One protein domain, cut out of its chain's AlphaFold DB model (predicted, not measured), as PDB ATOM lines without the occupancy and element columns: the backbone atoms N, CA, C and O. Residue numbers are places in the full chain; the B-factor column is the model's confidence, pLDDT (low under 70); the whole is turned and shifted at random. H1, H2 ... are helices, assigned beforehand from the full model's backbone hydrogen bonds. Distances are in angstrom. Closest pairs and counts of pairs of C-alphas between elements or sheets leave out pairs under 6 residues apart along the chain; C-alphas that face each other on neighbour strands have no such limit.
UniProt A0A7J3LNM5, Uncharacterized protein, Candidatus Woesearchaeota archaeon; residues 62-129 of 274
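AT A GLANCE: This is residues 62 to 129 of the 274 residues of an uncharacterized protein of Candidatus Woesearchaeota archaeon (UniProt A0A7J3LNM5). A long helix, H1, is crossed near its middle by a shorter one, H3, while H2 packs on the last part of H1 and makes a helical hairpin with H3; the centres of the three make a triangle. Residues 62 to 73, with no named element, lead into the start of H1. The printed part has 68 residues, with three helices in the order H1, H2, H3 and no named strand: its class is all helix. It is compact, with a radius of gyration of the C-alphas of 11.4 A, and flat, spanning 33 by 29 by 15 A.

HOW THE PARTS SIT: Begin with H1, residues 74 to 93, and go on to H2, residues 98 to 107. They touch, H1 with residues 88 to 92 alone; the closest C-alphas, of Ile 88 and Ile 101, are 6.6 A apart. They run opposite ways at a steep tilt of 51 degrees. Next look at H3, residues 112 to 123, which touches H1 at residues 81 to 89 alone. Their closest C-alphas, of Val 85 and Ala 118, are 5.4 A apart, and they run the same way at a steep tilt of 64 degrees. H2 and H3 form a hairpin, opposite ways at a shallow tilt of 27 degrees. There H3 touches H2 with residues 112 to 116 alone, and the closest C-alphas, of Val 106 and Pro 112, are 5.9 A apart. In H1, H2 and H3 every O i to N i+4 pair is within hydrogen-bond range.

IN THESE COORDINATES: Find C-alpha 74 at (124.233, 119.793, 116.745); from there H1 runs 29.1 A to C-alpha 93 at (140.218, 142.021, 107.026). H2 spans 14.1 A from Met 98 to Asn 107. H3 spans 16.5 A from Pro 112 to Ser 123, whose C-alpha stands at (135.982, 129.800, 100.153).

THE WHOLE: The two C-alphas farthest apart, of Asp 73 and Gly 95, are 33.3 A apart. The printed part has no cut, and the links H1 to H2 and H2 to H3 are tight. The mean pLDDT of the printed part is 80.7; look for values under 70 at residue 75 and residues 123 to 129.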
ATOM      1  N   LYS A  62     151.788 126.312 122.790       86.38
ATOM      2  CA  LYS A  62     150.691 125.820 121.956       86.38
ATOM      3  C   LYS A  62     149.732 124.999 122.808       86.38
ATOM      4  O   LYS A  62     150.148 124.082 123.513       86.38
ATOM      5  N   LYS A  63     148.439 125.294 122.702       88.12
ATOM      6  CA  LYS A  63     147.400 124.555 123.418       88.12
ATOM      7  C   LYS A  63     147.120 123.223 122.723       88.12
ATOM      8  O   LYS A  63     147.196 123.114 121.499       88.12
ATOM      9  N   ALA A  64     146.766 122.212 123.512       84.06
ATOM     10  CA  ALA A  64     146.310 120.936 122.976       84.06
ATOM     11  C   ALA A  64     144.998 121.120 122.183       84.06
ATOM     12  O   ALA A  64     144.158 121.936 122.579       84.06
ATOM     13  N   PRO A  65     144.796 120.372 121.084       86.00
ATOM     14  CA  PRO A  65     143.578 120.469 120.294       86.00
ATOM     15  C   PRO A  65     142.360 119.999 121.098       86.00
ATOM     16  O   PRO A  65     142.371 118.942 121.730       86.00
ATOM     17  N   ALA A  66     141.290 120.785 121.036       85.50
ATOM     18  CA  ALA A  66     139.989 120.463 121.591       85.50
ATOM     19  C   ALA A  66     139.352 119.261 120.874       85.50
ATOM     20  O   ALA A  66     139.788 118.827 119.802       85.50
ATOM     21  N   LYS A  67     138.278 118.727 121.465       84.75
ATOM     22  CA  LYS A  67     137.472 117.680 120.825       84.75
ATOM     23  C   LYS A  67     136.833 118.209 119.528       84.75
ATOM     24  O   LYS A  67     136.439 119.376 119.503       84.75
ATOM     25  N   PRO A  68     136.689 117.368 118.486       85.06
ATOM     26  CA  PRO A  68     136.038 117.763 117.239       85.06
ATOM     27  C   PRO A  68     134.598 118.241 117.452       85.06
ATOM     28  O   PRO A  68     133.856 117.623 118.220       85.06
ATOM     29  N   LEU A  69     134.164 119.250 116.692       78.56
ATOM     30  CA  LEU A  69     132.785 119.761 116.721       78.56
ATOM     31  C   LEU A  69     131.739 118.679 116.431       78.56
ATOM     32  O   LEU A  69     130.651 118.714 116.992       78.56
ATOM     33  N   ALA A  70     132.078 117.676 115.615       77.50
ATOM     34  CA  ALA A  70     131.196 116.548 115.301       77.50
ATOM     35  C   ALA A  70     130.801 115.691 116.522       77.50
ATOM     36  O   ALA A  70     129.880 114.886 116.427       77.50
ATOM     37  N   GLN A  71     131.515 115.825 117.645       81.69
ATOM     38  CA  GLN A  71     131.201 115.146 118.907       81.69
ATOM     39  C   GLN A  71     130.363 116.016 119.856       81.69
ATOM     40  O   GLN A  71     130.059 115.584 120.967       81.69
ATOM     41  N   MET A  72     130.036 117.248 119.460       79.25
ATOM     42  CA  MET A  72     129.190 118.160 120.224       79.25
ATOM     43  C   MET A  72     127.723 118.002 119.820       79.25
ATOM     44  O   MET A  72     127.403 117.418 118.784       79.25
ATOM     45  N   ASP A  73     126.834 118.566 120.638       81.19
ATOM     46  CA  ASP A  73     125.445 118.770 120.243       81.19
ATOM     47  C   ASP A  73     125.363 119.552 118.919       81.19
ATOM     48  O   ASP A  73     126.199 120.417 118.638       81.19
ATOM     49  N   LYS A  74     124.357 119.240 118.096       72.06
ATOM     50  CA  LYS A  74     124.233 119.793 116.745       72.06
ATOM     51  C   LYS A  74     124.144 121.318 116.763       72.06
ATOM     52  O   LYS A  74     124.847 121.961 115.982       72.06
ATOM     53  N   ASP A  75     123.352 121.898 117.656       65.56
ATOM     54  CA  ASP A  75     123.162 123.349 117.704       65.56
ATOM     55  C   ASP A  75     124.427 124.041 118.219       65.56
ATOM     56  O   ASP A  75     124.864 125.051 117.661       65.56
ATOM     57  N   LEU A  76     125.090 123.437 119.211       72.88
ATOM     58  CA  LEU A  76     126.374 123.921 119.715       72.88
ATOM     59  C   LEU A  76     127.474 123.857 118.643       72.88
ATOM     60  O   LEU A  76     128.251 124.801 118.502       72.88
ATOM     61  N   SER A  77     127.529 122.776 117.862       72.12
ATOM     62  CA  SER A  77     128.515 122.612 116.789       72.12
ATOM     63  C   SER A  77     128.356 123.675 115.698       72.12
ATOM     64  O   SER A  77     129.349 124.277 115.287       72.12
ATOM     65  N   LEU A  78     127.115 123.974 115.294       73.50
ATOM     66  CA  LEU A  78     126.805 125.019 114.317       73.50
ATOM     67  C   LEU A  78     127.154 126.408 114.853       73.50
ATOM     68  O   LEU A  78     127.746 127.210 114.133       73.50
ATOM     69  N   TYR A  79     126.842 126.678 116.122       75.19
ATOM     70  CA  TYR A  79     127.177 127.942 116.770       75.19
ATOM     71  C   TYR A  79     128.693 128.181 116.820       75.19
ATOM     72  O   TYR A  79     129.174 129.246 116.426       75.19
ATOM     73  N   VAL A  80     129.474 127.183 117.249       81.31
ATOM     74  CA  VAL A  80     130.941 127.304 117.310       81.31
ATOM     75  C   VAL A  80     131.554 127.403 115.913       81.31
ATOM     76  O   VAL A  80     132.475 128.195 115.711       81.31
ATOM     77  N   GLN A  81     131.029 126.663 114.930       82.06
ATOM     78  CA  GLN A  81     131.448 126.802 113.534       82.06
ATOM     79  C   GLN A  81     131.202 128.226 113.013       82.06
ATOM     80  O   GLN A  81     132.072 128.785 112.348       82.06
ATOM     81  N   GLY A  82     130.065 128.830 113.363       76.62
ATOM     82  CA  GLY A  82     129.758 130.231 113.081       76.62
ATOM     83  C   GLY A  82     130.788 131.202 113.654       76.62
ATOM     84  O   GLY A  82     131.367 131.998 112.920       76.62
ATOM     85  N   MET A  83     131.104 131.069 114.945       82.81
ATOM     86  CA  MET A  83     132.114 131.913 115.596       82.81
ATOM     87  C   MET A  83     133.506 131.779 114.961       82.81
ATOM     88  O   MET A  83     134.224 132.770 114.841       82.81
ATOM     89  N   LEU A  84     133.894 130.568 114.538       89.19
ATOM     90  CA  LEU A  84     135.154 130.349 113.820       89.19
ATOM     91  C   LEU A  84     135.168 131.089 112.482       89.19
ATOM     92  O   LEU A  84     136.159 131.735 112.146       89.19
ATOM     93  N   VAL A  85     134.073 131.010 111.728       84.56
ATOM     94  CA  VAL A  85     133.926 131.705 110.448       84.56
ATOM     95  C   VAL A  85     134.023 133.222 110.638       84.56
ATOM     96  O   VAL A  85     134.823 133.865 109.952       84.56
ATOM     97  N   ASP A  86     133.292 133.781 111.604       79.25
ATOM     98  CA  ASP A  86     133.301 135.217 111.908       79.25
ATOM     99  C   ASP A  86     134.700 135.707 112.299       79.25
ATOM    100  O   ASP A  86     135.176 136.737 111.808       79.25
ATOM    101  N   PHE A  87     135.404 134.930 113.129       86.56
ATOM    102  CA  PHE A  87     136.779 135.221 113.514       86.56
ATOM    103  C   PHE A  87     137.718 135.232 112.301       86.56
ATOM    104  O   PHE A  87     138.429 136.211 112.086       86.56
ATOM    105  N   ILE A  88     137.687 134.195 111.456       86.00
ATOM    106  CA  ILE A  88     138.562 134.108 110.274       86.00
ATOM    107  C   ILE A  88     138.318 135.285 109.319       86.00
ATOM    108  O   ILE A  88     139.267 135.868 108.788       86.00
ATOM    109  N   VAL A  89     137.057 135.667 109.103       81.75
ATOM    110  CA  VAL A  89     136.705 136.814 108.253       81.75
ATOM    111  C   VAL A  89     137.237 138.120 108.842       81.75
ATOM    112  O   VAL A  89     137.784 138.943 108.102       81.75
ATOM    113  N   LYS A  90     137.098 138.318 110.156       83.06
ATOM    114  CA  LYS A  90     137.616 139.501 110.850       83.06
ATOM    115  C   LYS A  90     139.135 139.607 110.715       83.06
ATOM    116  O   LYS A  90     139.632 140.652 110.309       83.06
ATOM    117  N   GLU A  91     139.861 138.531 110.989       83.56
ATOM    118  CA  GLU A  91     141.325 138.525 110.947       83.56
ATOM    119  C   GLU A  91     141.865 138.704 109.520       83.56
ATOM    120  O   GLU A  91     142.827 139.440 109.297       83.56
ATOM    121  N   SER A  92     141.183 138.138 108.521       82.56
ATOM    122  CA  SER A  92     141.502 138.367 107.105       82.56
ATOM    123  C   SER A  92     141.393 139.850 106.718       82.56
ATOM    124  O   SER A  92     142.271 140.388 106.038       82.56
ATOM    125  N   LYS A  93     140.371 140.564 107.221       77.56
ATOM    126  CA  LYS A  93     140.218 142.021 107.026       77.56
ATOM    127  C   LYS A  93     141.312 142.839 107.718       77.56
ATOM    128  O   LYS A  93     141.616 143.936 107.262       77.56
ATOM    129  N   LEU A  94     141.910 142.312 108.785       76.69
ATOM    130  CA  LEU A  94     143.050 142.925 109.477       76.69
ATOM    131  C   LEU A  94     144.392 142.671 108.769       76.69
ATOM    132  O   LEU A  94     145.423 143.174 109.206       76.69
ATOM    133  N   GLY A  95     144.387 141.936 107.652       77.06
ATOM    134  CA  GLY A  95     145.556 141.726 106.801       77.06
ATOM    135  C   GLY A  95     146.256 140.383 106.998       77.06
ATOM    136  O   GLY A  95     147.181 140.093 106.236       77.06
ATOM    137  N   TYR A  96     145.807 139.551 107.943       82.56
ATOM    138  CA  TYR A  96     146.359 138.212 108.140       82.56
ATOM    139  C   TYR A  96     146.052 137.298 106.955       82.56
ATOM    140  O   TYR A  96     144.957 137.303 106.389       82.56
ATOM    141  N   GLU A  97     147.033 136.485 106.577       85.88
ATOM    142  CA  GLU A  97     146.855 135.499 105.518       85.88
ATOM    143  C   GLU A  97     146.175 134.237 106.052       85.88
ATOM    144  O   GLU A  97     146.383 133.829 107.194       85.88
ATOM    145  N   MET A  98     145.394 133.567 105.203       86.31
ATOM    146  CA  MET A  98     144.654 132.363 105.592       86.31
ATOM    147  C   MET A  98     145.534 131.265 106.230       86.31
ATOM    148  O   MET A  98     145.100 130.676 107.223       86.31
ATOM    149  N   PRO A  99     146.770 130.994 105.749       89.19
ATOM    150  CA  PRO A  99     147.670 130.051 106.411       89.19
ATOM    151  C   PRO A  99     148.042 130.463 107.842       89.19
ATOM    152  O   PRO A  99     148.092 129.600 108.720       89.19
ATOM    153  N   ALA A 100     148.247 131.762 108.091       90.69
ATOM    154  CA  ALA A 100     148.560 132.296 109.414       90.69
ATOM    155  C   ALA A 100     147.357 132.176 110.360       90.69
ATOM    156  O   ALA A 100     147.499 131.660 111.466       90.69
ATOM    157  N   ILE A 101     146.155 132.547 109.899       90.88
ATOM    158  CA  ILE A 101     144.911 132.424 110.682       90.88
ATOM    159  C   ILE A 101     144.652 130.956 111.048       90.88
ATOM    160  O   ILE A 101     144.377 130.632 112.203       90.88
ATOM    161  N   ARG A 102     144.796 130.041 110.078       94.50
ATOM    162  CA  ARG A 102     144.658 128.596 110.309       94.50
ATOM    163  C   ARG A 102     145.621 128.115 111.391       94.50
ATOM    164  O   ARG A 102     145.224 127.384 112.297       94.50
ATOM    165  N   LYS A 103     146.894 128.497 111.273       94.12
ATOM    166  CA  LYS A 103     147.947 128.114 112.214       94.12
ATOM    167  C   LYS A 103     147.669 128.664 113.611       94.12
ATOM    168  O   LYS A 103     147.797 127.911 114.570       94.12
ATOM    169  N   ALA A 104     147.226 129.916 113.713       93.50
ATOM    170  CA  ALA A 104     146.867 130.549 114.975       93.50
ATOM    171  C   ALA A 104     145.713 129.829 115.674       93.50
ATOM    172  O   ALA A 104     145.858 129.433 116.826       93.50
ATOM    173  N   LEU A 105     144.624 129.536 114.956       94.25
ATOM    174  CA  LEU A 105     143.485 128.798 115.509       94.25
ATOM    175  C   LEU A 105     143.883 127.405 116.016       94.25
ATOM    176  O   LEU A 105     143.457 126.995 117.094       94.25
ATOM    177  N   VAL A 106     144.735 126.688 115.278       93.62
ATOM    178  CA  VAL A 106     145.250 125.381 115.716       93.62
ATOM    179  C   VAL A 106     146.171 125.521 116.933       93.62
ATOM    180  O   VAL A 106     146.024 124.764 117.887       93.62
ATOM    181  N   ASN A 107     147.077 126.504 116.948       92.38
ATOM    182  CA  ASN A 107     147.944 126.789 118.099       92.38
ATOM    183  C   ASN A 107     147.140 127.214 119.341       92.38
ATOM    184  O   ASN A 107     147.545 126.929 120.468       92.38
ATOM    185  N   PHE A 108     145.992 127.864 119.139       91.31
ATOM    186  CA  PHE A 108     145.039 128.224 120.185       91.31
ATOM    187  C   PHE A 108     144.226 127.022 120.697       91.31
ATOM    188  O   PHE A 108     143.489 127.142 121.675       91.31
ATOM    189  N   GLY A 109     144.386 125.846 120.088       90.81
ATOM    190  CA  GLY A 109     143.757 124.604 120.522       90.81
ATOM    191  C   GLY A 109     142.452 124.279 119.802       90.81
ATOM    192  O   GLY A 109     141.733 123.387 120.241       90.81
ATOM    193  N   HIS A 110     142.109 124.941 118.693       92.06
ATOM    194  CA  HIS A 110     141.002 124.469 117.858       92.06
ATOM    195  C   HIS A 110     141.390 123.199 117.102       92.06
ATOM    196  O   HIS A 110     142.525 123.025 116.651       92.06
ATOM    197  N   HIS A 111     140.427 122.296 116.940       94.00
ATOM    198  CA  HIS A 111     140.668 121.054 116.228       94.00
ATOM    199  C   HIS A 111     140.888 121.332 114.721       94.00
ATOM    200  O   HIS A 111     140.047 121.987 114.095       94.00
ATOM    201  N   PRO A 112     141.965 120.816 114.089       92.00
ATOM    202  CA  PRO A 112     142.337 121.186 112.718       92.00
ATOM    203  C   PRO A 112     141.234 120.980 111.677       92.00
ATOM    204  O   PRO A 112     141.041 121.825 110.809       92.00
ATOM    205  N   LYS A 113     140.464 119.887 111.792       90.56
ATOM    206  CA  LYS A 113     139.363 119.595 110.856       90.56
ATOM    207  C   LYS A 113     138.248 120.641 110.901       90.56
ATOM    208  O   LYS A 113     137.636 120.908 109.872       90.56
ATOM    209  N   ASP A 114     137.992 121.224 112.067       90.81
ATOM    210  CA  ASP A 114     136.913 122.196 112.247       90.81
ATOM    211  C   ASP A 114     137.329 123.561 111.694       90.81
ATOM    212  O   ASP A 114     136.547 124.227 111.016       90.81
ATOM    213  N   VAL A 115     138.606 123.918 111.876       91.88
ATOM    214  CA  VAL A 115     139.226 125.078 111.224       91.88
ATOM    215  C   VAL A 115     139.197 124.922 109.699       91.88
ATOM    216  O   VAL A 115     138.766 125.832 108.997       91.88
ATOM    217  N   ASP A 116     139.588 123.756 109.176       90.81
ATOM    218  CA  ASP A 116     139.566 123.475 107.734       90.81
ATOM    219  C   ASP A 116     138.140 123.530 107.160       90.81
ATOM    220  O   ASP A 116     137.928 124.045 106.059       90.81
ATOM    221  N   SER A 117     137.150 123.049 107.916       84.50
ATOM    222  CA  SER A 117     135.734 123.157 107.558       84.50
ATOM    223  C   SER A 117     135.282 124.619 107.479       84.50
ATOM    224  O   SER A 117     134.712 125.025 106.468       84.50
ATOM    225  N   ALA A 118     135.604 125.438 108.487       85.44
ATOM    226  CA  ALA A 118     135.271 126.864 108.505       85.44
ATOM    227  C   ALA A 118     135.921 127.627 107.333       85.44
ATOM    228  O   ALA A 118     135.248 128.391 106.636       85.44
ATOM    229  N   ILE A 119     137.199 127.364 107.038       83.25
ATOM    230  CA  ILE A 119     137.902 127.951 105.883       83.25
ATOM    231  C   ILE A 119     137.236 127.537 104.563       83.25
ATOM    232  O   ILE A 119     137.073 128.359 103.658       83.25
ATOM    233  N   LYS A 120     136.823 126.270 104.442       80.62
ATOM    234  CA  LYS A 120     136.116 125.765 103.259       80.62
ATOM    235  C   LYS A 120     134.743 126.418 103.087       80.62
ATOM    236  O   LYS A 120     134.364 126.714 101.956       80.62
ATOM    237  N   SER A 121     134.013 126.665 104.171       71.50
ATOM    238  CA  SER A 121     132.754 127.413 104.115       71.50
ATOM    239  C   SER A 121     132.984 128.836 103.602       71.50
ATOM    240  O   SER A 121     132.265 129.292 102.717       71.50
ATOM    241  N   ILE A 122     134.059 129.504 104.033       70.19
ATOM    242  CA  ILE A 122     134.417 130.838 103.528       70.19
ATOM    243  C   ILE A 122     134.750 130.816 102.031       70.19
ATOM    244  O   ILE A 122     134.234 131.645 101.281       70.19
ATOM    245  N   SER A 123     135.569 129.866 101.566       65.81
ATOM    246  CA  SER A 123     135.982 129.800 100.153       65.81
ATOM    247  C   SER A 123     134.836 129.478  99.193       65.81
ATOM    248  O   SER A 123     134.865 129.886  98.033       65.81
ATOM    249  N   LYS A 124     133.799 128.798  99.684       61.84
ATOM    250  CA  LYS A 124     132.557 128.543  98.949       61.84
ATOM    251  C   LYS A 124     131.546 129.691  99.012       61.84
ATOM    252  O   LYS A 124     130.530 129.628  98.327       61.84
ATOM    253  N   GLY A 125     131.803 130.726  99.816       53.31
ATOM    254  CA  GLY A 125     130.848 131.808 100.068       53.31
ATOM    255  C   GLY A 125     129.703 131.423 101.014       53.31
ATOM    256  O   GLY A 125     128.700 132.123 101.068       53.31
ATOM    257  N   GLU A 126     129.852 130.338 101.774       49.28
ATOM    258  CA  GLU A 126     128.922 129.855 102.804       49.28
ATOM    259  C   GLU A 126     129.191 130.549 104.162       49.28
ATOM    260  O   GLU A 126     129.217 129.902 105.208       49.28
ATOM    261  N   VAL A 127     129.469 131.861 104.165       45.47
ATOM    262  CA  VAL A 127     129.757 132.633 105.390       45.47
ATOM    263  C   VAL A 127     128.441 133.048 106.047       45.47
ATOM    264  O   VAL A 127     127.644 133.769 105.446       45.47
ATOM    265  N   VAL A 128     128.223 132.594 107.278       44.50
ATOM    266  CA  VAL A 128     127.025 132.863 108.082       44.50
ATOM    267  C   VAL A 128     127.455 133.788 109.223       44.50
ATOM    268  O   VAL A 128     128.122 133.329 110.137       44.50
ATOM    269  N   ASP A 129     127.130 135.080 109.138       38.84
ATOM    270  CA  ASP A 129     127.358 136.059 110.214       38.84
ATOM    271  C   ASP A 129     126.330 135.819 111.332       38.84
ATOM    272  O   ASP A 129     125.125 136.034 111.140       38.84
TER     273      ASP A 129